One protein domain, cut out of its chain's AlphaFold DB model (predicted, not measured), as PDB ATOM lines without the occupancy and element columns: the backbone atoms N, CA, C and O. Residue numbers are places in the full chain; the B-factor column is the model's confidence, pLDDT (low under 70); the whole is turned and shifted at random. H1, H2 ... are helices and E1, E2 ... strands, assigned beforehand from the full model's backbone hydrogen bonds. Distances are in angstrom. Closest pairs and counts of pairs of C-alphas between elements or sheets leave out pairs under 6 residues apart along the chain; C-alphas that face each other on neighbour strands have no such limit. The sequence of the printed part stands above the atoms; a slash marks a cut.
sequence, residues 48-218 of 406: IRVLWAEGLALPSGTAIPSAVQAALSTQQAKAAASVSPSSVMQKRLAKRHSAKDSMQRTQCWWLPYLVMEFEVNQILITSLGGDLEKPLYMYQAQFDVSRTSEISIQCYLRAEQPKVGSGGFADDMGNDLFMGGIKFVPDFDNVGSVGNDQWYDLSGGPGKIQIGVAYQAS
ATOM      1  N   ILE A  48     -61.655  -8.456 -51.030       93.88
ATOM      2  CA  ILE A  48     -60.839  -8.261 -49.830       93.88
ATOM      3  C   ILE A  48     -59.962  -7.033 -50.045       93.88
ATOM      4  O   ILE A  48     -59.200  -6.951 -51.013       93.88
ATOM      5  N   ARG A  49     -60.078  -6.063 -49.143       93.75
ATOM      6  CA  ARG A  49     -59.233  -4.875 -49.069       93.75
ATOM      7  C   ARG A  49     -58.293  -5.016 -47.890       93.75
ATOM      8  O   ARG A  49     -58.740  -5.282 -46.784       93.75
ATOM      9  N   VAL A  50     -57.011  -4.781 -48.119       95.25
ATOM     10  CA  VAL A  50     -56.001  -4.731 -47.065       95.25
ATOM     11  C   VAL A  50     -55.403  -3.335 -47.052       95.25
ATOM     12  O   VAL A  50     -54.788  -2.907 -48.035       95.25
ATOM     13  N   LEU A  51     -55.641  -2.594 -45.972       94.31
ATOM     14  CA  LEU A  51     -55.360  -1.163 -45.911       94.31
ATOM     15  C   LEU A  51     -53.956  -0.897 -45.369       94.31
ATOM     16  O   LEU A  51     -53.093  -0.454 -46.126       94.31
ATOM     17  N   TRP A  52     -53.704  -1.201 -44.103       95.88
ATOM     18  CA  TRP A  52     -52.391  -1.092 -43.462       95.88
ATOM     19  C   TRP A  52     -52.336  -1.964 -42.209       95.88
ATOM     20  O   TRP A  52     -53.356  -2.509 -41.779       95.88
ATOM     21  N   ALA A  53     -51.142  -2.097 -41.643       97.38
ATOM     22  CA  ALA A  53     -50.928  -2.708 -40.338       97.38
ATOM     23  C   ALA A  53     -50.319  -1.702 -39.355       97.38
ATOM     24  O   ALA A  53     -49.783  -0.674 -39.767       97.38
ATOM     25  N   GLU A  54     -50.430  -1.991 -38.062       97.19
ATOM     26  CA  GLU A  54     -49.862  -1.203 -36.970       97.19
ATOM     27  C   GLU A  54     -49.258  -2.119 -35.909       97.19
ATOM     28  O   GLU A  54     -49.841  -3.151 -35.574       97.19
ATOM     29  N   GLY A  55     -48.127  -1.705 -35.333       96.81
ATOM     30  CA  GLY A  55     -47.486  -2.412 -34.225       96.81
ATOM     31  C   GLY A  55     -46.811  -3.718 -34.637       96.81
ATOM     32  O   GLY A  55     -46.634  -4.590 -33.789       96.81
ATOM     33  N   LEU A  56     -46.467  -3.874 -35.920       97.19
ATOM     34  CA  LEU A  56     -45.721  -5.042 -36.377       97.19
ATOM     35  C   LEU A  56     -44.313  -5.032 -35.787       97.19
ATOM     36  O   LEU A  56     -43.628  -4.009 -35.796       97.19
ATOM     37  N   ALA A  57     -43.847  -6.192 -35.343       95.81
ATOM     38  CA  ALA A  57     -42.460  -6.373 -34.950       95.81
ATOM     39  C   ALA A  57     -41.985  -7.784 -35.286       95.81
ATOM     40  O   ALA A  57     -42.775  -8.718 -35.416       95.81
ATOM     41  N   LEU A  58     -40.670  -7.924 -35.435       94.31
ATOM     42  CA  LEU A  58     -40.043  -9.233 -35.559       94.31
ATOM     43  C   LEU A  58     -40.168 -10.011 -34.236       94.31
ATOM     44  O   LEU A  58     -40.247  -9.388 -33.171       94.31
ATOM     45  N   PRO A  59     -40.131 -11.356 -34.275       90.50
ATOM     46  CA  PRO A  59     -40.090 -12.169 -33.066       90.50
ATOM     47  C   PRO A  59     -38.946 -11.746 -32.140       90.50
ATOM     48  O   PRO A  59     -37.843 -11.428 -32.598       90.50
ATOM     49  N   SER A  60     -39.193 -11.767 -30.830       88.69
ATOM     50  CA  SER A  60     -38.220 -11.364 -29.810       88.69
ATOM     51  C   SER A  60     -36.859 -12.034 -30.018       88.69
ATOM     52  O   SER A  60     -36.770 -13.252 -30.144       88.69
ATOM     53  N   GLY A  61     -35.790 -11.235 -30.040       88.19
ATOM     54  CA  GLY A  61     -34.422 -11.719 -30.265       88.19
ATOM     55  C   GLY A  61     -34.013 -11.852 -31.736       88.19
ATOM     56  O   GLY A  61     -32.844 -12.115 -32.010       88.19
ATOM     57  N   THR A  62     -34.922 -11.613 -32.683       92.25
ATOM     58  CA  THR A  62     -34.610 -11.622 -34.120       92.25
ATOM     59  C   THR A  62     -34.114 -10.249 -34.562       92.25
ATOM     60  O   THR A  62     -34.812  -9.244 -34.419       92.25
ATOM     61  N   ALA A  63     -32.901 -10.189 -35.114       93.50
ATOM     62  CA  ALA A  63     -32.361  -8.960 -35.683       93.50
ATOM     63  C   ALA A  63     -32.967  -8.672 -37.066       93.50
ATOM     64  O   ALA A  63     -33.259  -9.586 -37.835       93.50
ATOM     65  N   ILE A  64     -33.094  -7.388 -37.411       94.50
ATOM     66  CA  ILE A  64     -33.479  -6.975 -38.767       94.50
ATOM     67  C   ILE A  64     -32.388  -7.444 -39.748       94.50
ATOM     68  O   ILE A  64     -31.214  -7.162 -39.490       94.50
ATOM     69  N   PRO A  65     -32.732  -8.095 -40.874       94.62
ATOM     70  CA  PRO A  65     -31.756  -8.523 -41.875       94.62
ATOM     71  C   PRO A  65     -30.873  -7.372 -42.382       94.62
ATOM     72  O   PRO A  65     -31.348  -6.252 -42.580       94.62
ATOM     73  N   SER A  66     -29.587  -7.634 -42.633       93.75
ATOM     74  CA  SER A  66     -28.610  -6.604 -43.035       93.75
ATOM     75  C   SER A  66     -28.998  -5.886 -44.332       93.75
ATOM     76  O   SER A  66     -28.856  -4.667 -44.433       93.75
ATOM     77  N   ALA A  67     -29.555  -6.618 -45.301       91.88
ATOM     78  CA  ALA A  67     -30.054  -6.056 -46.553       91.88
ATOM     79  C   ALA A  67     -31.208  -5.063 -46.315       91.88
ATOM     80  O   ALA A  67     -31.244  -3.987 -46.916       91.88
ATOM     81  N   VAL A  68     -32.116  -5.386 -45.387       94.00
ATOM     82  CA  VAL A  68     -33.216  -4.502 -44.975       94.00
ATOM     83  C   VAL A  68     -32.672  -3.273 -44.241       94.00
ATOM     84  O   VAL A  68     -33.074  -2.155 -44.556       94.00
ATOM     85  N   GLN A  69     -31.710  -3.440 -43.326       94.62
ATOM     86  CA  GLN A  69     -31.065  -2.312 -42.635       94.62
ATOM     87  C   GLN A  69     -30.410  -1.333 -43.621       94.62
ATOM     88  O   GLN A  69     -30.591  -0.119 -43.509       94.62
ATOM     89  N   ALA A  70     -29.693  -1.853 -44.623       93.75
ATOM     90  CA  ALA A  70     -29.091  -1.037 -45.670       93.75
ATOM     91  C   ALA A  70     -30.160  -0.262 -46.458       93.75
ATOM     92  O   ALA A  70     -30.027   0.948 -46.653       93.75
ATOM     93  N   ALA A  71     -31.255  -0.921 -46.845       93.00
ATOM     94  CA  ALA A  71     -32.354  -0.287 -47.566       93.00
ATOM     95  C   ALA A  71     -33.045   0.826 -46.755       93.00
ATOM     96  O   ALA A  71     -33.331   1.896 -47.300       93.00
ATOM     97  N   LEU A  72     -33.238   0.632 -45.447       93.50
ATOM     98  CA  LEU A  72     -33.842   1.624 -44.546       93.50
ATOM     99  C   LEU A  72     -33.032   2.925 -44.435       93.50
ATOM    100  O   LEU A  72     -33.597   3.980 -44.152       93.50
ATOM    101  N   SER A  73     -31.722   2.881 -44.694       92.56
ATOM    102  CA  SER A  73     -30.858   4.070 -44.672       92.56
ATOM    103  C   SER A  73     -31.001   4.973 -45.912       92.56
ATOM    104  O   SER A  73     -30.530   6.113 -45.920       92.56
ATOM    105  N   THR A  74     -31.671   4.493 -46.965       92.62
ATOM    106  CA  THR A  74     -31.774   5.195 -48.251       92.62
ATOM    107  C   THR A  74     -32.753   6.377 -48.211       92.62
ATOM    108  O   THR A  74     -33.702   6.422 -47.426       92.62
ATOM    109  N   GLN A  75     -32.583   7.349 -49.119       88.88
ATOM    110  CA  GLN A  75     -33.581   8.418 -49.318       88.88
ATOM    111  C   GLN A  75     -34.952   7.862 -49.728       88.88
ATOM    112  O   GLN A  75     -35.987   8.443 -49.402       88.88
ATOM    113  N   GLN A  76     -34.960   6.721 -50.414       87.81
ATOM    114  CA  GLN A  76     -36.170   6.046 -50.856       87.81
ATOM    115  C   GLN A  76     -37.004   5.542 -49.671       87.81
ATOM    116  O   GLN A  76     -38.221   5.715 -49.677       87.81
ATOM    117  N   ALA A  77     -36.364   5.011 -48.625       89.31
ATOM    118  CA  ALA A  77     -37.038   4.633 -47.384       89.31
ATOM    119  C   ALA A  77     -37.681   5.835 -46.678       89.31
ATOM    120  O   ALA A  77     -38.835   5.759 -46.259       89.31
ATOM    121  N   LYS A  78     -36.993   6.985 -46.640       89.19
ATOM    122  CA  LYS A  78     -37.566   8.231 -46.098       89.19
ATOM    123  C   LYS A  78     -38.798   8.685 -46.885       89.19
ATOM    124  O   LYS A  78     -39.793   9.095 -46.293       89.19
ATOM    125  N   ALA A  79     -38.753   8.589 -48.214       88.44
ATOM    126  CA  ALA A  79     -39.897   8.906 -49.061       88.44
ATOM    127  C   ALA A  79     -41.064   7.928 -48.837       88.44
ATOM    128  O   ALA A  79     -42.207   8.368 -48.723       88.44
ATOM    129  N   ALA A  80     -40.791   6.625 -48.715       89.44
ATOM    130  CA  ALA A  80     -41.802   5.602 -48.449       89.44
ATOM    131  C   ALA A  80     -42.518   5.822 -47.104       89.44
ATOM    132  O   ALA A  80     -43.746   5.749 -47.060       89.44
ATOM    133  N   ALA A  81     -41.781   6.179 -46.047       90.25
ATOM    134  CA  ALA A  81     -42.341   6.467 -44.723       90.25
ATOM    135  C   ALA A  81     -43.290   7.682 -44.710       90.25
ATOM    136  O   ALA A  81     -44.184   7.767 -43.875       90.25
ATOM    137  N   SER A  82     -43.142   8.611 -45.662       88.19
ATOM    138  CA  SER A  82     -44.044   9.766 -45.802       88.19
ATOM    139  C   SER A  82     -45.379   9.443 -46.494       88.19
ATOM    140  O   SER A  82     -46.270  10.294 -46.561       88.19
ATOM    141  N   VAL A  83     -45.535   8.231 -47.040       87.19
ATOM    142  CA  VAL A  83     -46.747   7.826 -47.760       87.19
ATOM    143  C   VAL A  83     -47.856   7.514 -46.758       87.19
ATOM    144  O   VAL A  83     -47.781   6.541 -46.015       87.19
ATOM    145  N   SER A  84     -48.923   8.313 -46.785       86.06
ATOM    146  CA  SER A  84     -50.100   8.146 -45.923       86.06
ATOM    147  C   SER A  84     -51.334   7.656 -46.694       86.06
ATOM    148  O   SER A  84     -51.431   7.907 -47.906       86.06
ATOM    149  N   PRO A  85     -52.331   7.042 -46.022       84.44
ATOM    150  CA  PRO A  85     -53.594   6.640 -46.649       84.44
ATOM    151  C   PRO A  85     -54.276   7.778 -47.424       84.44
ATOM    152  O   PRO A  85     -54.663   7.601 -48.581       84.44
ATOM    153  N   SER A  86     -54.343   8.976 -46.834       84.19
ATOM    154  CA  SER A  86     -54.946  10.163 -47.453       84.19
ATOM    155  C   SER A  86     -54.223  10.571 -48.738       84.19
ATOM    156  O   SER A  86     -54.867  10.848 -49.750       84.19
ATOM    157  N   SER A  87     -52.884  10.535 -48.736       82.38
ATOM    158  CA  SER A  87     -52.080  10.860 -49.921       82.38
ATOM    159  C   SER A  87     -52.317   9.874 -51.074       82.38
ATOM    160  O   SER A  87     -52.338  10.267 -52.243       82.38
ATOM    161  N   VAL A  88     -52.541   8.594 -50.757       83.31
ATOM    162  CA  VAL A  88     -52.838   7.546 -51.742       83.31
ATOM    163  C   VAL A  88     -54.248   7.715 -52.302       83.31
ATOM    164  O   VAL A  88     -54.426   7.667 -53.519       83.31
ATOM    165  N   MET A  89     -55.245   7.967 -51.449       81.44
ATOM    166  CA  MET A  89     -56.622   8.212 -51.895       81.44
ATOM    167  C   MET A  89     -56.711   9.425 -52.826       81.44
ATOM    168  O   MET A  89     -57.289   9.323 -53.908       81.44
ATOM    169  N   GLN A  90     -56.068  10.541 -52.470       78.19
ATOM    170  CA  GLN A  90     -56.050  11.745 -53.303       78.19
ATOM    171  C   GLN A  90     -55.404  11.485 -54.675       78.19
ATOM    172  O   GLN A  90     -55.929  11.917 -55.702       78.19
ATOM    173  N   LYS A  91     -54.305  10.718 -54.719       76.75
ATOM    174  CA  LYS A  91     -53.661  10.304 -55.980       76.75
ATOM    175  C   LYS A  91     -54.566   9.431 -56.851       76.75
ATOM    176  O   LYS A  91     -54.570   9.612 -58.069       76.75
ATOM    177  N   ARG A  92     -55.318   8.497 -56.256       78.62
ATOM    178  CA  ARG A  92     -56.242   7.602 -56.979       78.62
ATOM    179  C   ARG A  92     -57.442   8.347 -57.552       78.62
ATOM    180  O   ARG A  92     -57.823   8.082 -58.684       78.62
ATOM    181  N   LEU A  93     -57.985   9.318 -56.818       72.00
ATOM    182  CA  LEU A  93     -59.054  10.190 -57.319       72.00
ATOM    183  C   LEU A  93     -58.586  11.039 -58.513       72.00
ATOM    184  O   LEU A  93     -59.356  11.285 -59.436       72.00
ATOM    185  N   ALA A  94     -57.313  11.441 -58.525       66.75
ATOM    186  CA  ALA A  94     -56.741  12.269 -59.581       66.75
ATOM    187  C   ALA A  94     -56.349  11.507 -60.870       66.75
ATOM    188  O   ALA A  94     -56.032  12.153 -61.870       66.75
ATOM    189  N   LYS A  95     -56.313  10.160 -60.887       57.50
ATOM    190  CA  LYS A  95     -55.856   9.365 -62.051       57.50
ATOM    191  C   LYS A  95     -56.616   8.046 -62.241       57.50
ATOM    192  O   LYS A  95     -56.647   7.208 -61.349       57.50
ATOM    193  N   ARG A  96     -57.074   7.774 -63.471       51.88
ATOM    194  CA  ARG A  96     -57.513   6.437 -63.931       51.88
ATOM    195  C   ARG A  96     -56.310   5.589 -64.411       51.88
ATOM    196  O   ARG A  96     -56.092   5.535 -65.611       51.88
ATOM    197  N   HIS A  97     -55.501   5.011 -63.504       53.38
ATOM    198  CA  HIS A  97     -54.816   3.683 -63.601       53.38
ATOM    199  C   HIS A  97     -53.577   3.494 -62.690       53.38
ATOM    200  O   HIS A  97     -52.838   4.428 -62.380       53.38
ATOM    201  N   SER A  98     -53.349   2.215 -62.337       57.06
ATOM    202  CA  SER A  98     -52.527   1.628 -61.259       57.06
ATOM    203  C   SER A  98     -51.034   1.354 -61.531       57.06
ATOM    204  O   SER A  98     -50.349   0.848 -60.640       57.06
ATOM    205  N   ALA A  99     -50.486   1.672 -62.711       57.78
ATOM    206  CA  ALA A  99     -49.112   1.264 -63.059       57.78
ATOM    207  C   ALA A  99     -48.032   1.876 -62.140       57.78
ATOM    208  O   ALA A  99     -47.015   1.246 -61.857       57.78
ATOM    209  N   LYS A 100     -48.268   3.089 -61.616       63.12
ATOM    210  CA  LYS A 100     -47.356   3.732 -60.655       63.12
ATOM    211  C   LYS A 100     -47.374   3.072 -59.276       63.12
ATOM    212  O   LYS A 100     -46.308   2.942 -58.684       63.12
ATOM    213  N   ASP A 101     -48.536   2.618 -58.802       72.19
ATOM    214  CA  ASP A 101     -48.647   1.891 -57.529       72.19
ATOM    215  C   ASP A 101     -47.880   0.562 -57.608       72.19
ATOM    216  O   ASP A 101     -47.211   0.186 -56.651       72.19
ATOM    217  N   SER A 102     -47.926  -0.130 -58.753       71.75
ATOM    218  CA  SER A 102     -47.166  -1.370 -58.970       71.75
ATOM    219  C   SER A 102     -45.649  -1.137 -58.944       71.75
ATOM    220  O   SER A 102     -44.944  -1.834 -58.217       71.75
ATOM    221  N   MET A 103     -45.145  -0.109 -59.637       70.62
ATOM    222  CA  MET A 103     -43.718   0.241 -59.579       70.62
ATOM    223  C   MET A 103     -43.280   0.651 -58.168       70.62
ATOM    224  O   MET A 103     -42.259   0.177 -57.673       70.62
ATOM    225  N   GLN A 104     -44.065   1.487 -57.485       78.62
ATOM    226  CA  GLN A 104     -43.756   1.926 -56.122       78.62
ATOM    227  C   GLN A 104     -43.714   0.747 -55.135       78.62
ATOM    228  O   GLN A 104     -42.853   0.691 -54.264       78.62
ATOM    229  N   ARG A 105     -44.593  -0.240 -55.313       81.81
ATOM    230  CA  ARG A 105     -44.592  -1.484 -54.539       81.81
ATOM    231  C   ARG A 105     -43.321  -2.310 -54.720       81.81
ATOM    232  O   ARG A 105     -42.739  -2.734 -53.729       81.81
ATOM    233  N   THR A 106     -42.862  -2.499 -55.963       76.38
ATOM    234  CA  THR A 106     -41.592  -3.213 -56.233       76.38
ATOM    235  C   THR A 106     -40.383  -2.496 -55.639       76.38
ATOM    236  O   THR A 106     -39.380  -3.109 -55.287       76.38
ATOM    237  N   GLN A 107     -40.505  -1.181 -55.491       83.12
ATOM    238  CA  GLN A 107     -39.491  -0.313 -54.934       83.12
ATOM    239  C   GLN A 107     -39.390  -0.413 -53.407       83.12
ATOM    240  O   GLN A 107     -38.302  -0.207 -52.898       83.12
ATOM    241  N   CYS A 108     -40.456  -0.774 -52.689       88.94
ATOM    242  CA  CYS A 108     -40.488  -0.878 -51.223       88.94
ATOM    243  C   CYS A 108     -40.258  -2.314 -50.713       88.94
ATOM    244  O   CYS A 108     -40.876  -2.739 -49.739       88.94
ATOM    245  N   TRP A 109     -39.398  -3.091 -51.378       90.31
ATOM    246  CA  TRP A 109     -39.236  -4.528 -51.112       90.31
ATOM    247  C   TRP A 109     -38.820  -4.868 -49.668       90.31
ATOM    248  O   TRP A 109     -39.124  -5.966 -49.201       90.31
ATOM    249  N   TRP A 110     -38.140  -3.938 -48.982       92.75
ATOM    250  CA  TRP A 110     -37.638  -4.084 -47.610       92.75
ATOM    251  C   TRP A 110     -38.728  -3.945 -46.541       92.75
ATOM    252  O   TRP A 110     -38.450  -4.156 -45.364       92.75
ATOM    253  N   LEU A 111     -39.939  -3.532 -46.919       95.56
ATOM    254  CA  LEU A 111     -41.070  -3.439 -46.001       95.56
ATOM    255  C   LEU A 111     -41.790  -4.793 -45.876       95.56
ATOM    256  O   LEU A 111     -41.734  -5.606 -46.811       95.56
ATOM    257  N   PRO A 112     -42.493  -5.035 -44.750       96.00
ATOM    258  CA  PRO A 112     -43.263  -6.253 -44.559       96.00
ATOM    259  C   PRO A 112     -44.278  -6.454 -45.681       96.00
ATOM    260  O   PRO A 112     -45.000  -5.532 -46.068       96.00
ATOM    261  N   TYR A 113     -44.332  -7.663 -46.218       94.81
ATOM    262  CA  TYR A 113     -45.291  -8.048 -47.240       94.81
ATOM    263  C   TYR A 113     -46.266  -9.077 -46.687       94.81
ATOM    264  O   TYR A 113     -46.004  -9.730 -45.678       94.81
ATOM    265  N   LEU A 114     -47.392  -9.226 -47.373       94.94
ATOM    266  CA  LEU A 114     -48.421 -10.178 -46.998       94.94
ATOM    267  C   LEU A 114     -48.543 -11.285 -48.029       94.94
ATOM    268  O   LEU A 114     -48.408 -11.062 -49.233       94.94
ATOM    269  N   VAL A 115     -48.881 -12.460 -47.534       92.56
ATOM    270  CA  VAL A 115     -49.345 -13.599 -48.307       92.56
ATOM    271  C   VAL A 115     -50.809 -13.781 -47.950       92.56
ATOM    272  O   VAL A 115     -51.130 -14.144 -46.823       92.56
ATOM    273  N   MET A 116     -51.693 -13.455 -48.887       93.19
ATOM    274  CA  MET A 116     -53.133 -13.632 -48.727       93.19
ATOM    275  C   MET A 116     -53.582 -14.867 -49.494       93.19
ATOM    276  O   MET A 116     -53.287 -14.985 -50.680       93.19
ATOM    277  N   GLU A 117     -54.331 -15.744 -48.845       88.94
ATOM    278  CA  GLU A 117     -54.872 -16.960 -49.435       88.94
ATOM    279  C   GLU A 117     -56.384 -17.054 -49.221       88.94
ATOM    280  O   GLU A 117     -56.895 -16.757 -48.139       88.94
ATOM    281  N   PHE A 118     -57.090 -17.482 -50.268       87.88
ATOM    282  CA  PHE A 118     -58.490 -17.891 -50.202       87.88
ATOM    283  C   PHE A 118     -58.775 -18.979 -51.248       87.88
ATOM    284  O   PHE A 118     -58.473 -18.793 -52.429       87.88
ATOM    285  N   GLU A 119     -59.373 -20.105 -50.843       82.06
ATOM    286  CA  GLU A 119     -59.642 -21.267 -51.709       82.06
ATOM    287  C   GLU A 119     -58.450 -21.621 -52.624       82.06
ATOM    288  O   GLU A 119     -58.587 -21.570 -53.852       82.06
ATOM    289  N   VAL A 120     -57.280 -21.898 -52.036       74.00
ATOM    290  CA  VAL A 120     -55.998 -22.217 -52.708       74.00
ATOM    291  C   VAL A 120     -55.445 -21.132 -53.648       74.00
ATOM    292  O   VAL A 120     -54.396 -21.308 -54.263       74.00
ATOM    293  N   ASN A 121     -56.122 -19.985 -53.776       79.81
ATOM    294  CA  ASN A 121     -55.633 -18.854 -54.557       79.81
ATOM    295  C   ASN A 121     -54.801 -17.951 -53.657       79.81
ATOM    296  O   ASN A 121     -55.338 -17.285 -52.772       79.81
ATOM    297  N   GLN A 122     -53.505 -17.887 -53.939       82.31
ATOM    298  CA  GLN A 122     -52.566 -17.052 -53.208       82.31
ATOM    299  C   GLN A 122     -52.302 -15.728 -53.935       82.31
ATOM    300  O   GLN A 122     -52.237 -15.656 -55.165       82.31
ATOM    301  N   ILE A 123     -52.128 -14.659 -53.161       86.31
ATOM    302  CA  ILE A 123     -51.717 -13.340 -53.628       86.31
ATOM    303  C   ILE A 123     -50.619 -12.808 -52.716       86.31
ATOM    304  O   ILE A 123     -50.820 -12.638 -51.515       86.31
ATOM    305  N   LEU A 124     -49.488 -12.454 -53.321       88.56
ATOM    306  CA  LEU A 124     -48.440 -11.680 -52.672       88.56
ATOM    307  C   LEU A 124     -48.802 -10.187 -52.695       88.56
ATOM    308  O   LEU A 124     -49.021  -9.611 -53.763       88.56
ATOM    309  N   ILE A 125     -48.840  -9.545 -51.530       91.62
ATOM    310  CA  ILE A 125     -49.132  -8.117 -51.377       91.62
ATOM    311  C   ILE A 125     -47.907  -7.423 -50.786       91.62
ATOM    312  O   ILE A 125     -47.649  -7.478 -49.587       91.62
ATOM    313  N   THR A 126     -47.154  -6.717 -51.618       92.38
ATOM    314  CA  THR A 126     -46.050  -5.862 -51.165       92.38
ATOM    315  C   THR A 126     -46.571  -4.498 -50.714       92.38
ATOM    316  O   THR A 126     -47.530  -3.968 -51.290       92.38
ATOM    317  N   SER A 127     -45.928  -3.897 -49.716       93.44
ATOM    318  CA  SER A 127     -46.299  -2.573 -49.211       93.44
ATOM    319  C   SER A 127     -46.133  -1.500 -50.290       93.44
ATOM    320  O   SER A 127     -45.255  -1.560 -51.149       93.44
ATOM    321  N   LEU A 128     -47.009  -0.504 -50.254       91.88
ATOM    322  CA  LEU A 128     -46.948   0.700 -51.076       91.88
ATOM    323  C   LEU A 128     -46.069   1.786 -50.425       91.88
ATOM    324  O   LEU A 128     -45.542   2.657 -51.117       91.88
ATOM    325  N   GLY A 129     -45.912   1.743 -49.104       92.75
ATOM    326  CA  GLY A 129     -45.118   2.680 -48.312       92.75
ATOM    327  C   GLY A 129     -45.267   2.396 -46.818       92.75
ATOM    328  O   GLY A 129     -45.696   1.304 -46.449       92.75
ATOM    329  N   GLY A 130     -44.951   3.381 -45.984       93.75
ATOM    330  CA  GLY A 130     -44.888   3.235 -44.531       93.75
ATOM    331  C   GLY A 130     -43.503   2.810 -44.048       93.75
ATOM    332  O   GLY A 130     -42.496   3.029 -44.730       93.75
ATOM    333  N   ASP A 131     -43.466   2.215 -42.864       94.56
ATOM    334  CA  ASP A 131     -42.260   1.705 -42.212       94.56
ATOM    335  C   ASP A 131     -42.451   0.243 -41.762       94.56
ATOM    336  O   ASP A 131     -43.443  -0.397 -42.118       94.56
ATOM    337  N   LEU A 132     -41.469  -0.317 -41.048       95.62
ATOM    338  CA  LEU A 132     -41.515  -1.715 -40.603       95.62
ATOM    339  C   LEU A 132     -42.649  -2.001 -39.608       95.62
ATOM    340  O   LEU A 132     -43.160  -3.115 -39.590       95.62
ATOM    341  N   GLU A 133     -43.029  -1.023 -38.788       96.44
ATOM    342  CA  GLU A 133     -44.060  -1.168 -37.757       96.44
ATOM    343  C   GLU A 133     -45.456  -0.854 -38.319       96.44
ATOM    344  O   GLU A 133     -46.458  -1.441 -37.896       96.44
ATOM    345  N   LYS A 134     -45.517   0.074 -39.282       96.50
ATOM    346  CA  LYS A 134     -46.740   0.620 -39.880       96.50
ATOM    347  C   LYS A 134     -46.709   0.583 -41.414       96.50
ATOM    348  O   LYS A 134     -46.761   1.636 -42.063       96.50
ATOM    349  N   PRO A 135     -46.618  -0.604 -42.041       96.38
ATOM    350  CA  PRO A 135     -46.630  -0.701 -43.492       96.38
ATOM    351  C   PRO A 135     -48.018  -0.390 -44.059       96.38
ATOM    352  O   PRO A 135     -49.051  -0.853 -43.568       96.38
ATOM    353  N   LEU A 136     -48.031   0.360 -45.157       95.50
ATOM    354  CA  LEU A 136     -49.227   0.731 -45.902       95.50
ATOM    355  C   LEU A 136     -49.397  -0.186 -47.114       95.50
ATOM    356  O   LEU A 136     -48.536  -0.218 -47.995       95.50
ATOM    357  N   TYR A 137     -50.534  -0.870 -47.222       94.88
ATOM    358  CA  TYR A 137     -50.830  -1.784 -48.326       94.88
ATOM    359  C   TYR A 137     -51.790  -1.174 -49.341       94.88
ATOM    360  O   TYR A 137     -51.486  -1.208 -50.530       94.88
ATOM    361  N   MET A 138     -52.920  -0.599 -48.925       92.44
ATOM    362  CA  MET A 138     -53.957  -0.022 -49.799       92.44
ATOM    363  C   MET A 138     -54.271  -0.915 -51.009       92.44
ATOM    364  O   MET A 138     -54.319  -0.444 -52.151       92.44
ATOM    365  N   TYR A 139     -54.388  -2.217 -50.781       92.06
ATOM    366  CA  TYR A 139     -54.538  -3.229 -51.815       92.06
ATOM    367  C   TYR A 139     -55.966  -3.768 -51.825       92.06
ATOM    368  O   TYR A 139     -56.594  -3.876 -50.778       92.06
ATOM    369  N   GLN A 140     -56.474  -4.104 -53.007       91.81
ATOM    370  CA  GLN A 140     -57.772  -4.744 -53.169       91.81
ATOM    371  C   GLN A 140     -57.616  -5.936 -54.101       91.81
ATOM    372  O   GLN A 140     -57.040  -5.809 -55.183       91.81
ATOM    373  N   ALA A 141     -58.161  -7.073 -53.689       91.38
ATOM    374  CA  ALA A 141     -58.275  -8.260 -54.512       91.38
ATOM    375  C   ALA A 141     -59.724  -8.713 -54.595       91.38
ATOM    376  O   ALA A 141     -60.526  -8.461 -53.697       91.38
ATOM    377  N   GLN A 142     -60.021  -9.414 -55.679       91.88
ATOM    378  CA  GLN A 142     -61.298 -10.063 -55.893       91.88
ATOM    379  C   GLN A 142     -61.067 -11.551 -56.112       91.88
ATOM    380  O   GLN A 142     -60.162 -11.935 -56.860       91.88
ATOM    381  N   PHE A 143     -61.884 -12.356 -55.448       90.62
ATOM    382  CA  PHE A 143     -61.868 -13.804 -55.514       90.62
ATOM    383  C   PHE A 143     -63.242 -14.310 -55.901       90.62
ATOM    384  O   PHE A 143     -64.253 -13.955 -55.294       90.62
ATOM    385  N   ASP A 144     -63.256 -15.184 -56.893       89.06
ATOM    386  CA  ASP A 144     -64.438 -15.946 -57.228       89.06
ATOM    387  C   ASP A 144     -64.638 -17.057 -56.180       89.06
ATOM    388  O   ASP A 144     -63.776 -17.934 -56.001       89.06
ATOM    389  N   VAL A 145     -65.762 -16.971 -55.464       86.62
ATOM    390  CA  VAL A 145     -66.164 -17.877 -54.379       86.62
ATOM    391  C   VAL A 145     -66.872 -19.083 -54.974       86.62
ATOM    392  O   VAL A 145     -67.808 -18.926 -55.762       86.62
ATOM    393  N   SER A 146     -66.428 -20.277 -54.588       78.69
ATOM    394  CA  SER A 146     -67.110 -21.537 -54.905       78.69
ATOM    395  C   SER A 146     -67.661 -22.229 -53.658       78.69
ATOM    396  O   SER A 146     -68.573 -23.052 -53.758       78.69
ATOM    397  N   ARG A 147     -67.125 -21.891 -52.478       76.06
ATOM    398  CA  ARG A 147     -67.485 -22.486 -51.192       76.06
ATOM    399  C   ARG A 147     -67.181 -21.545 -50.032       76.06
ATOM    400  O   ARG A 147     -66.436 -20.578 -50.152       76.06
ATOM    401  N   THR A 148     -67.719 -21.877 -48.867       79.69
ATOM    402  CA  THR A 148     -67.264 -21.265 -47.619       79.69
ATOM    403  C   THR A 148     -65.841 -21.737 -47.336       79.69
ATOM    404  O   THR A 148     -65.599 -22.935 -47.203       79.69
ATOM    405  N   SER A 149     -64.893 -20.806 -47.272       82.94
ATOM    406  CA  SER A 149     -63.483 -21.094 -47.012       82.94
ATOM    407  C   SER A 149     -62.875 -20.003 -46.139       82.94
ATOM    408  O   SER A 149     -63.415 -18.900 -46.045       82.94
ATOM    409  N   GLU A 150     -61.772 -20.325 -45.476       88.25
ATOM    410  CA  GLU A 150     -61.036 -19.388 -44.638       88.25
ATOM    411  C   GLU A 150     -60.250 -18.389 -45.501       88.25
ATOM    412  O   GLU A 150     -59.697 -18.739 -46.544       88.25
ATOM    413  N   ILE A 151     -60.197 -17.138 -45.051       92.25
ATOM    414  CA  ILE A 151     -59.226 -16.150 -45.508       92.25
ATOM    415  C   ILE A 151     -58.012 -16.254 -44.586       92.25
ATOM    416  O   ILE A 151     -58.140 -16.035 -43.380       92.25
ATOM    417  N   SER A 152     -56.835 -16.519 -45.151       93.88
ATOM    418  CA  SER A 152     -55.566 -16.441 -44.423       93.88
ATOM    419  C   SER A 152     -54.743 -15.264 -44.931       93.88
ATOM    420  O   SER A 152     -54.586 -15.088 -46.136       93.88
ATOM    421  N   ILE A 153     -54.221 -14.442 -44.021       95.94
ATOM    422  CA  ILE A 153     -53.279 -13.367 -44.346       95.94
ATOM    423  C   ILE A 153     -52.089 -13.491 -43.407       95.94
ATOM    424  O   ILE A 153     -52.229 -13.342 -42.196       95.94
ATOM    425  N   GLN A 154     -50.918 -13.755 -43.970       95.12
ATOM    426  CA  GLN A 154     -49.679 -13.966 -43.228       95.12
ATOM    427  C   GLN A 154     -48.683 -12.866 -43.576       95.12
ATOM    428  O   GLN A 154     -48.547 -12.504 -44.744       95.12
ATOM    429  N   CYS A 155     -48.017 -12.311 -42.569       95.94
ATOM    430  CA  CYS A 155     -47.087 -11.201 -42.707       95.94
ATOM    431  C   CYS A 155     -45.646 -11.686 -42.577       95.94
ATOM    432  O   CYS A 155     -45.309 -12.435 -41.658       95.94
ATOM    433  N   TYR A 156     -44.792 -11.202 -43.474       95.06
ATOM    434  CA  TYR A 156     -43.395 -11.596 -43.559       95.06
ATOM    435  C   TYR A 156     -42.492 -10.398 -43.828       95.06
ATOM    436  O   TYR A 156     -42.870  -9.464 -44.541       95.06
ATOM    437  N   LEU A 157     -41.267 -10.456 -43.311       94.75
ATOM    438  CA  LEU A 157     -40.181  -9.556 -43.673       94.75
ATOM    439  C   LEU A 157     -39.142 -10.308 -44.498       94.75
ATOM    440  O   LEU A 157     -38.686 -11.378 -44.102       94.75
ATOM    441  N   ARG A 158     -38.725  -9.713 -45.618       91.62
ATOM    442  CA  ARG A 158     -37.716 -10.328 -46.481       91.62
ATOM    443  C   ARG A 158     -36.353 -10.393 -45.816       91.62
ATOM    444  O   ARG A 158     -35.915  -9.403 -45.232       91.62
ATOM    445  N   ALA A 159     -35.660 -11.517 -45.974       88.94
ATOM    446  CA  ALA A 159     -34.260 -11.623 -45.566       88.94
ATOM    447  C   ALA A 159     -33.314 -10.924 -46.558       88.94
ATOM    448  O   ALA A 159     -32.367 -10.245 -46.149       88.94
ATOM    449  N   GLU A 160     -33.601 -11.034 -47.857       87.38
ATOM    450  CA  GLU A 160     -32.778 -10.496 -48.945       87.38
ATOM    451  C   GLU A 160     -33.603  -9.700 -49.967       87.38
ATOM    452  O   GLU A 160     -34.837  -9.724 -49.982       87.38
ATOM    453  N   GLN A 161     -32.911  -8.968 -50.844       84.81
ATOM    454  CA  GLN A 161     -33.567  -8.307 -51.966       84.81
ATOM    455  C   GLN A 161     -34.076  -9.363 -52.963       84.81
ATOM    456  O   GLN A 161     -33.287 -10.208 -53.389       84.81
ATOM    457  N   PRO A 162     -35.351  -9.299 -53.399       78.06
ATOM    458  CA  PRO A 162     -35.879 -10.242 -54.375       78.06
ATOM    459  C   PRO A 162     -35.044 -10.245 -55.653       78.06
ATOM    460  O   PRO A 162     -34.841  -9.196 -56.277       78.06
ATOM    461  N   LYS A 163     -34.596 -11.428 -56.076       71.69
ATOM    462  CA  LYS A 163     -33.998 -11.601 -57.401       71.69
ATOM    463  C   LYS A 163     -35.095 -11.399 -58.444       71.69
ATOM    464  O   LYS A 163     -36.195 -11.933 -58.312       71.69
ATOM    465  N   VAL A 164     -34.813 -10.613 -59.481       58.00
ATOM    466  CA  VAL A 164     -35.753 -10.418 -60.592       58.00
ATOM    467  C   VAL A 164     -35.842 -11.733 -61.371       58.00
ATOM    468  O   VAL A 164     -34.988 -12.023 -62.204       58.00
ATOM    469  N   GLY A 165     -36.841 -12.556 -61.057       51.09
ATOM    470  CA  GLY A 165     -37.140 -13.778 -61.799       51.09
ATOM    471  C   GLY A 165     -37.742 -13.469 -63.172       51.09
ATOM    472  O   GLY A 165     -38.411 -12.451 -63.364       51.09
ATOM    473  N   SER A 166     -37.564 -14.379 -64.130       36.97
ATOM    474  CA  SER A 166     -38.076 -14.276 -65.507       36.97
ATOM    475  C   SER A 166     -39.613 -14.272 -65.632       36.97
ATOM    476  O   SER A 166     -40.123 -14.141 -66.742       36.97
ATOM    477  N   GLY A 167     -40.356 -14.395 -64.523       40.69
ATOM    478  CA  GLY A 167     -41.825 -14.476 -64.487       40.69
ATOM    479  C   GLY A 167     -42.540 -13.451 -63.595       40.69
ATOM    480  O   GLY A 167     -43.756 -13.536 -63.451       40.69
ATOM    481  N   GLY A 168     -41.834 -12.489 -62.987       40.28
ATOM    482  CA  GLY A 168     -42.462 -11.422 -62.185       40.28
ATOM    483  C   GLY A 168     -42.969 -11.824 -60.792       40.28
ATOM    484  O   GLY A 168     -43.450 -10.962 -60.059       40.28
ATOM    485  N   PHE A 169     -42.811 -13.089 -60.396       42.97
ATOM    486  CA  PHE A 169     -42.979 -13.563 -59.024       42.97
ATOM    487  C   PHE A 169     -41.615 -14.047 -58.523       42.97
ATOM    488  O   PHE A 169     -40.891 -14.720 -59.251       42.97
ATOM    489  N   ALA A 170     -41.218 -13.615 -57.326       47.47
ATOM    490  CA  ALA A 170     -39.986 -14.083 -56.711       47.47
ATOM    491  C   ALA A 170     -40.229 -15.501 -56.179       47.47
ATOM    492  O   ALA A 170     -40.993 -15.664 -55.233       47.47
ATOM    493  N   ASP A 171     -39.579 -16.499 -56.776       49.12
ATOM    494  CA  ASP A 171     -39.603 -17.912 -56.351       49.12
ATOM    495  C   ASP A 171     -38.895 -18.159 -54.995       49.12
ATOM    496  O   ASP A 171     -38.709 -19.298 -54.579       49.12
ATOM    497  N   ASP A 172     -38.469 -17.103 -54.299       53.09
ATOM    498  CA  ASP A 172     -37.577 -17.166 -53.140       53.09
ATOM    499  C   ASP A 172     -38.310 -16.704 -51.871       53.09
ATOM    500  O   ASP A 172     -38.117 -15.590 -51.393       53.09
ATOM    501  N   MET A 173     -39.229 -17.537 -51.371       56.19
ATOM    502  CA  MET A 173     -39.908 -17.341 -50.075       56.19
ATOM    503  C   MET A 173     -39.283 -18.189 -48.951       56.19
ATOM    504  O   MET A 173     -39.835 -18.268 -47.857       56.19
ATOM    505  N   GLY A 174     -38.157 -18.864 -49.209       58.16
ATOM    506  CA  GLY A 174     -37.631 -19.914 -48.329       58.16
ATOM    507  C   GLY A 174     -37.016 -19.430 -47.011       58.16
ATOM    508  O   GLY A 174     -36.937 -20.218 -46.075       58.16
ATOM    509  N   ASN A 175     -36.607 -18.157 -46.920       74.75
ATOM    510  CA  ASN A 175     -35.829 -17.623 -45.788       74.75
ATOM    511  C   ASN A 175     -36.440 -16.370 -45.131       74.75
ATOM    512  O   ASN A 175     -35.773 -15.705 -44.337       74.75
ATOM    513  N   ASP A 176     -37.683 -16.018 -45.459       90.38
ATOM    514  CA  ASP A 176     -38.308 -14.789 -44.965       90.38
ATOM    515  C   ASP A 176     -38.825 -14.936 -43.524       90.38
ATOM    516  O   ASP A 176     -39.273 -15.996 -43.085       90.38
ATOM    517  N   LEU A 177     -38.756 -13.847 -42.759       92.44
ATOM    518  CA  LEU A 177     -39.069 -13.829 -41.333       92.44
ATOM    519  C   LEU A 177     -40.572 -13.647 -41.118       92.44
ATOM    520  O   LEU A 177     -41.123 -12.598 -41.451       92.44
ATOM    521  N   PHE A 178     -41.232 -14.637 -40.522       94.00
ATOM    522  CA  PHE A 178     -42.644 -14.543 -40.149       94.00
ATOM    523  C   PHE A 178     -42.862 -13.513 -39.030       94.00
ATOM    524  O   PHE A 178     -42.163 -13.522 -38.017       94.00
ATOM    525  N   MET A 179     -43.844 -12.628 -39.213       95.62
ATOM    526  CA  MET A 179     -44.174 -11.540 -38.281       95.62
ATOM    527  C   MET A 179     -45.548 -11.697 -37.618       95.62
ATOM    528  O   MET A 179     -45.943 -10.848 -36.825       95.62
ATOM    529  N   GLY A 180     -46.292 -12.749 -37.955       95.94
ATOM    530  CA  GLY A 180     -47.664 -12.964 -37.502       95.94
ATOM    531  C   GLY A 180     -48.655 -13.033 -38.659       95.94
ATOM    532  O   GLY A 180     -48.337 -12.748 -39.815       95.94
ATOM    533  N   GLY A 181     -49.883 -13.431 -38.362       96.31
ATOM    534  CA  GLY A 181     -50.926 -13.564 -39.367       96.31
ATOM    535  C   GLY A 181     -52.307 -13.728 -38.763       96.31
ATOM    536  O   GLY A 181     -52.470 -13.838 -37.550       96.31
ATOM    537  N   ILE A 182     -53.310 -13.753 -39.624       96.38
ATOM    538  CA  ILE A 182     -54.703 -13.951 -39.242       96.38
ATOM    539  C   ILE A 182     -55.368 -14.976 -40.142       96.38
ATOM    540  O   ILE A 182     -54.967 -15.201 -41.290       96.38
ATOM    541  N   LYS A 183     -56.410 -15.573 -39.582       94.56
ATOM    542  CA  LYS A 183     -57.230 -16.603 -40.193       94.56
ATOM    543  C   LYS A 183     -58.658 -16.403 -39.724       94.56
ATOM    544  O   LYS A 183     -58.893 -16.307 -38.522       94.56
ATOM    545  N   PHE A 184     -59.592 -16.273 -40.656       92.06
ATOM    546  CA  PHE A 184     -61.009 -16.166 -40.322       92.06
ATOM    547  C   PHE A 184     -61.884 -16.590 -41.498       92.06
ATOM    548  O   PHE A 184     -61.521 -16.426 -42.662       92.06
ATOM    549  N   VAL A 185     -63.069 -17.110 -41.194       90.19
ATOM    550  CA  VAL A 185     -64.088 -17.408 -42.202       90.19
ATOM    551  C   VAL A 185     -64.982 -16.174 -42.346       90.19
ATOM    552  O   VAL A 185     -65.547 -15.729 -41.345       90.19
ATOM    553  N   PRO A 186     -65.110 -15.584 -43.545       87.12
ATOM    554  CA  PRO A 186     -65.983 -14.437 -43.745       87.12
ATOM    555  C   PRO A 186     -67.454 -14.844 -43.592       87.12
ATOM    556  O   PRO A 186     -67.891 -15.882 -44.093       87.12
ATOM    557  N   ASP A 187     -68.231 -13.993 -42.923       84.56
ATOM    558  CA  ASP A 187     -69.677 -14.159 -42.802       84.56
ATOM    559  C   ASP A 187     -70.365 -13.685 -44.087       84.56
ATOM    560  O   ASP A 187     -70.736 -12.525 -44.237       84.56
ATOM    561  N   PHE A 188     -70.508 -14.591 -45.046       81.44
ATOM    562  CA  PHE A 188     -71.090 -14.293 -46.352       81.44
ATOM    563  C   PHE A 188     -72.571 -13.865 -46.315       81.44
ATOM    564  O   PHE A 188     -73.057 -13.377 -47.335       81.44
ATOM    565  N   ASP A 189     -73.293 -14.068 -45.207       79.81
ATOM    566  CA  ASP A 189     -74.704 -13.672 -45.078       79.81
ATOM    567  C   ASP A 189     -74.844 -12.231 -44.580       79.81
ATOM    568  O   ASP A 189     -75.733 -11.503 -45.025       79.81
ATOM    569  N   ASN A 190     -73.938 -11.803 -43.698       76.12
ATOM    570  CA  ASN A 190     -73.983 -10.477 -43.074       76.12
ATOM    571  C   ASN A 190     -72.953  -9.489 -43.640       76.12
ATOM    572  O   ASN A 190     -73.076  -8.277 -43.437       76.12
ATOM    573  N   VAL A 191     -71.951  -9.968 -44.382       71.25
ATOM    574  CA  VAL A 191     -71.045  -9.129 -45.169       71.25
ATOM    575  C   VAL A 191     -71.837  -8.553 -46.344       71.25
ATOM    576  O   VAL A 191     -71.929  -9.132 -47.424       71.25
ATOM    577  N   GLY A 192     -72.461  -7.397 -46.124       65.25
ATOM    578  CA  GLY A 192     -73.138  -6.654 -47.180       65.25
ATOM    579  C   GLY A 192     -72.199  -6.295 -48.342       65.25
ATOM    580  O   GLY A 192     -70.973  -6.398 -48.260       65.25
ATOM    581  N   SER A 193     -72.767  -5.799 -49.444       62.09
ATOM    582  CA  SER A 193     -71.990  -5.429 -50.642       62.09
ATOM    583  C   SER A 193     -71.034  -4.248 -50.422       62.09
ATOM    584  O   SER A 193     -70.099  -4.047 -51.195       62.09
ATOM    585  N   VAL A 194     -71.243  -3.476 -49.353       61.56
ATOM    586  CA  VAL A 194     -70.344  -2.413 -48.897       61.56
ATOM    587  C   VAL A 194     -69.602  -2.945 -47.676       61.56
ATOM    588  O   VAL A 194     -70.062  -2.810 -46.547       61.56
ATOM    589  N   GLY A 195     -68.486  -3.627 -47.918       65.69
ATOM    590  CA  GLY A 195     -67.688  -4.229 -46.851       65.69
ATOM    591  C   GLY A 195     -67.254  -3.220 -45.793       65.69
ATOM    592  O   GLY A 195     -66.884  -2.099 -46.150       65.69
ATOM    593  N   ASN A 196     -67.276  -3.624 -44.522       79.31
ATOM    594  CA  ASN A 196     -66.817  -2.805 -43.402       79.31
ATOM    595  C   ASN A 196     -65.318  -3.028 -43.165       79.31
ATOM    596  O   ASN A 196     -64.869  -4.173 -43.134       79.31
ATOM    597  N   ASP A 197     -64.561  -1.946 -42.999       90.25
ATOM    598  CA  ASP A 197     -63.132  -2.014 -42.703       90.25
ATOM    599  C   ASP A 197     -62.946  -2.169 -41.187       90.25
ATOM    600  O   ASP A 197     -63.350  -1.305 -40.406       90.25
ATOM    601  N   GLN A 198     -62.337  -3.270 -40.756       92.56
ATOM    602  CA  GLN A 198     -62.185  -3.625 -39.345       92.56
ATOM    603  C   GLN A 198     -60.740  -3.983 -39.011       92.56
ATOM    604  O   GLN A 198     -59.962  -4.378 -39.878       92.56
ATOM    605  N   TRP A 199     -60.381  -3.811 -37.741       96.19
ATOM    606  CA  TRP A 199     -59.078  -4.200 -37.212       96.19
ATOM    607  C   TRP A 199     -59.096  -5.654 -36.751       96.19
ATOM    608  O   TRP A 199     -60.014  -6.064 -36.045       96.19
ATOM    609  N   TYR A 200     -58.051  -6.388 -37.117       96.62
ATOM    610  CA  TYR A 200     -57.801  -7.758 -36.690       96.62
ATOM    611  C   TYR A 200     -56.436  -7.826 -36.012       96.62
ATOM    612  O   TYR A 200     -55.437  -7.420 -36.610       96.62
ATOM    613  N   ASP A 201     -56.390  -8.336 -34.786       97.75
ATOM    614  CA  ASP A 201     -55.133  -8.595 -34.087       97.75
ATOM    615  C   ASP A 201     -54.417  -9.795 -34.712       97.75
ATOM    616  O   ASP A 201     -55.047 -10.803 -35.049       97.75
ATOM    617  N   LEU A 202     -53.101  -9.686 -34.892       96.88
ATOM    618  CA  LEU A 202     -52.305 -10.777 -35.437       96.88
ATOM    619  C   LEU A 202     -52.112 -11.886 -34.397       96.88
ATOM    620  O   LEU A 202     -51.893 -11.651 -33.212       96.88
ATOM    621  N   SER A 203     -52.143 -13.124 -34.879       95.75
ATOM    622  CA  SER A 203     -51.706 -14.315 -34.155       95.75
ATOM    623  C   SER A 203     -50.265 -14.666 -34.538       95.75
ATOM    624  O   SER A 203     -49.850 -14.458 -35.680       95.75
ATOM    625  N   GLY A 204     -49.480 -15.188 -33.592       92.62
ATOM    626  CA  GLY A 204     -48.085 -15.587 -33.839       92.62
ATOM    627  C   GLY A 204     -47.084 -14.431 -33.972       92.62
ATOM    628  O   GLY A 204     -45.931 -14.666 -34.318       92.62
ATOM    629  N   GLY A 205     -47.500 -13.197 -33.684       94.00
ATOM    630  CA  GLY A 205     -46.647 -12.011 -33.657       94.00
ATOM    631  C   GLY A 205     -47.428 -10.773 -33.207       94.00
ATOM    632  O   GLY A 205     -48.657 -10.828 -33.133       94.00
ATOM    633  N   PRO A 206     -46.745  -9.678 -32.840       96.25
ATOM    634  CA  PRO A 206     -47.403  -8.464 -32.379       96.25
ATOM    635  C   PRO A 206     -47.985  -7.648 -33.539       96.25
ATOM    636  O   PRO A 206     -47.506  -7.693 -34.672       96.25
ATOM    637  N   GLY A 207     -48.996  -6.848 -33.207       96.88
ATOM    638  CA  GLY A 207     -49.608  -5.890 -34.115       96.88
ATOM    639  C   GLY A 207     -50.996  -6.299 -34.583       96.88
ATOM    640  O   GLY A 207     -51.554  -7.322 -34.191       96.88
ATOM    641  N   LYS A 208     -51.569  -5.449 -35.423       97.75
ATOM    642  CA  LYS A 208     -52.924  -5.578 -35.957       97.75
ATOM    643  C   LYS A 208     -52.963  -5.104 -37.402       97.75
ATOM    644  O   LYS A 208     -52.134  -4.297 -37.824       97.75
ATOM    645  N   ILE A 209     -53.942  -5.575 -38.160       97.50
ATOM    646  CA  ILE A 209     -54.120  -5.253 -39.576       97.50
ATOM    647  C   ILE A 209     -55.557  -4.818 -39.858       97.50
ATOM    648  O   ILE A 209     -56.501  -5.391 -39.316       97.50
ATOM    649  N   GLN A 210     -55.728  -3.792 -40.694       96.69
ATOM    650  CA  GLN A 210     -57.048  -3.299 -41.074       96.69
ATOM    651  C   GLN A 210     -57.485  -3.885 -42.419       96.69
ATOM    652  O   GLN A 210     -56.821  -3.695 -43.448       96.69
ATOM    653  N   ILE A 211     -58.615  -4.592 -42.406       95.56
ATOM    654  CA  ILE A 211     -59.128  -5.352 -43.545       95.56
ATOM    655  C   ILE A 211     -60.597  -5.025 -43.768       95.56
ATOM    656  O   ILE A 211     -61.389  -4.996 -42.831       95.56
ATOM    657  N   GLY A 212     -60.953  -4.814 -45.030       93.62
ATOM    658  CA  GLY A 212     -62.332  -4.722 -45.486       93.62
ATOM    659  C   GLY A 212     -62.723  -5.966 -46.262       93.62
ATOM    660  O   GLY A 212     -62.016  -6.361 -47.187       93.62
ATOM    661  N   VAL A 213     -63.867  -6.557 -45.937       93.00
ATOM    662  CA  VAL A 213     -64.408  -7.709 -46.668       93.00
ATOM    663  C   VAL A 213     -65.788  -7.356 -47.188       93.00
ATOM    664  O   VAL A 213     -66.627  -6.901 -46.420       93.00
ATOM    665  N   ALA A 214     -66.016  -7.543 -48.486       91.69
ATOM    666  CA  ALA A 214     -67.311  -7.363 -49.135       91.69
ATOM    667  C   ALA A 214     -67.643  -8.595 -49.978       91.69
ATOM    668  O   ALA A 214     -66.756  -9.158 -50.619       91.69
ATOM    669  N   TYR A 215     -68.912  -8.977 -50.029       90.00
ATOM    670  CA  TYR A 215     -69.370 -10.112 -50.816       90.00
ATOM    671  C   TYR A 215     -70.564  -9.709 -51.672       90.00
ATOM    672  O   TYR A 215     -71.473  -8.997 -51.241       90.00
ATOM    673  N   GLN A 216     -70.542 -10.168 -52.916       88.06
ATOM    674  CA  GLN A 216     -71.642 -10.015 -53.847       88.06
ATOM    675  C   GLN A 216     -71.999 -11.389 -54.401       88.06
ATOM    676  O   GLN A 216     -71.218 -11.986 -55.140       88.06
ATOM    677  N   ALA A 217     -73.183 -11.890 -54.052       83.38
ATOM    678  CA  ALA A 217     -73.693 -13.129 -54.625       83.38
ATOM    679  C   ALA A 217     -73.816 -13.010 -56.153       83.38
ATOM    680  O   ALA A 217     -74.152 -11.948 -56.687       83.38
ATOM    681  N   SER A 218     -73.539 -14.106 -56.859       79.62
ATOM    682  CA  SER A 218     -73.665 -14.163 -58.312       79.62
ATOM    683  C   SER A 218     -75.122 -13.949 -58.724       79.62
ATOM    684  O   SER A 218     -76.021 -14.636 -58.243       79.62
TER     685      SER A 218
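What this domain is: This is residues 48 to 218 of the 406 residues of an uncharacterized protein of Pisolithus microcarpus 441 (UniProt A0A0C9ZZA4). Two four-stranded sheets lie face to face as a sandwich, their strands crossed at 31 degrees, and four short helices are strung loosely past one end and along one side of it. H1 and H2 lie beyond the end, H3 only grazes the sheet with E4 at its edge, and residues 93 to 100, from H3 into H4, stick out. The printed part has 171 residues, with four named helices and eight named strands in the order E1 H1 H2 H3 H4 E2 E3 E4 E5 E6 E7 E8. The sheets run E4 E1 E8 E7 and E3 E2 E5 E6, both antiparallel; the class is mixed, helices and strands. The whole is compact, with a radius of gyration of the C-alphas of 16.1 A and spans of 47 by 40 by 34 A.

Where its parts are: The first sheet holds E4, residues 135 to 145, 28.2 A long; E1, residues 48 to 54, from C-alpha 48 at (-60.839, -8.261, -49.830); E8, residues 208 to 217, 28.9 A long, ending with C-alpha 217 at (-73.693, -13.129, -54.625); and E7, residues 196 to 201. The second holds E3, residues 121 to 125; E2, residues 113 to 118; E5, residues 151 to 157, 20.2 A; and E6, residues 177 to 184, 22.1 A. The helices are H1, residues 66 to 72; H2, residues 75 to 81; H3, residues 85 to 93; and H4, residues 99 to 107.

How they stand to each other: The first sheet is twisted, and E4 bends by 54 degrees at residue 138. E1 and E8 are antiparallel at 171 degrees, with N 49 and O 212 2.8 A apart, within hydrogen-bond range. E4 and E1 have N 50 and O 139 at 2.8 A; the hairpin E7 and E8 has N 209 and O 200 at 2.8 A. In the second sheet, N 115 and O 154 join E2 and E5 at 2.8 A, and the hairpins E2 and E3 and E5 and E6 have N 123 and O 116, and N 153 and O 182, at 2.8 and 2.9 A. The facing parts of the sheets are 9.6 A centre to centre. H3 only grazes the first sheet; its closest C-alpha pair with E4 is Pro 85 and Met 138, 7.4 A. H1 and H2 are close but not clearly touching, Ala 71 and Ala 77 having the closest C-alphas at 6.8 A. H2 and H4 are near each other. In H1, H2, H3 and H4 every O i to N i+4 pair is within hydrogen-bond range.

The domain as a whole: The C-alphas farthest apart, those of Ser 73 and Ser 218, are 48.5 A apart. The printed part has no cut. The links E1 to H1, E5 to E6 and E6 to E7 are long. The mean pLDDT of the printed part is 85.0; residues 94 to 100, 164 to 174 and 192 to 195 are under 70.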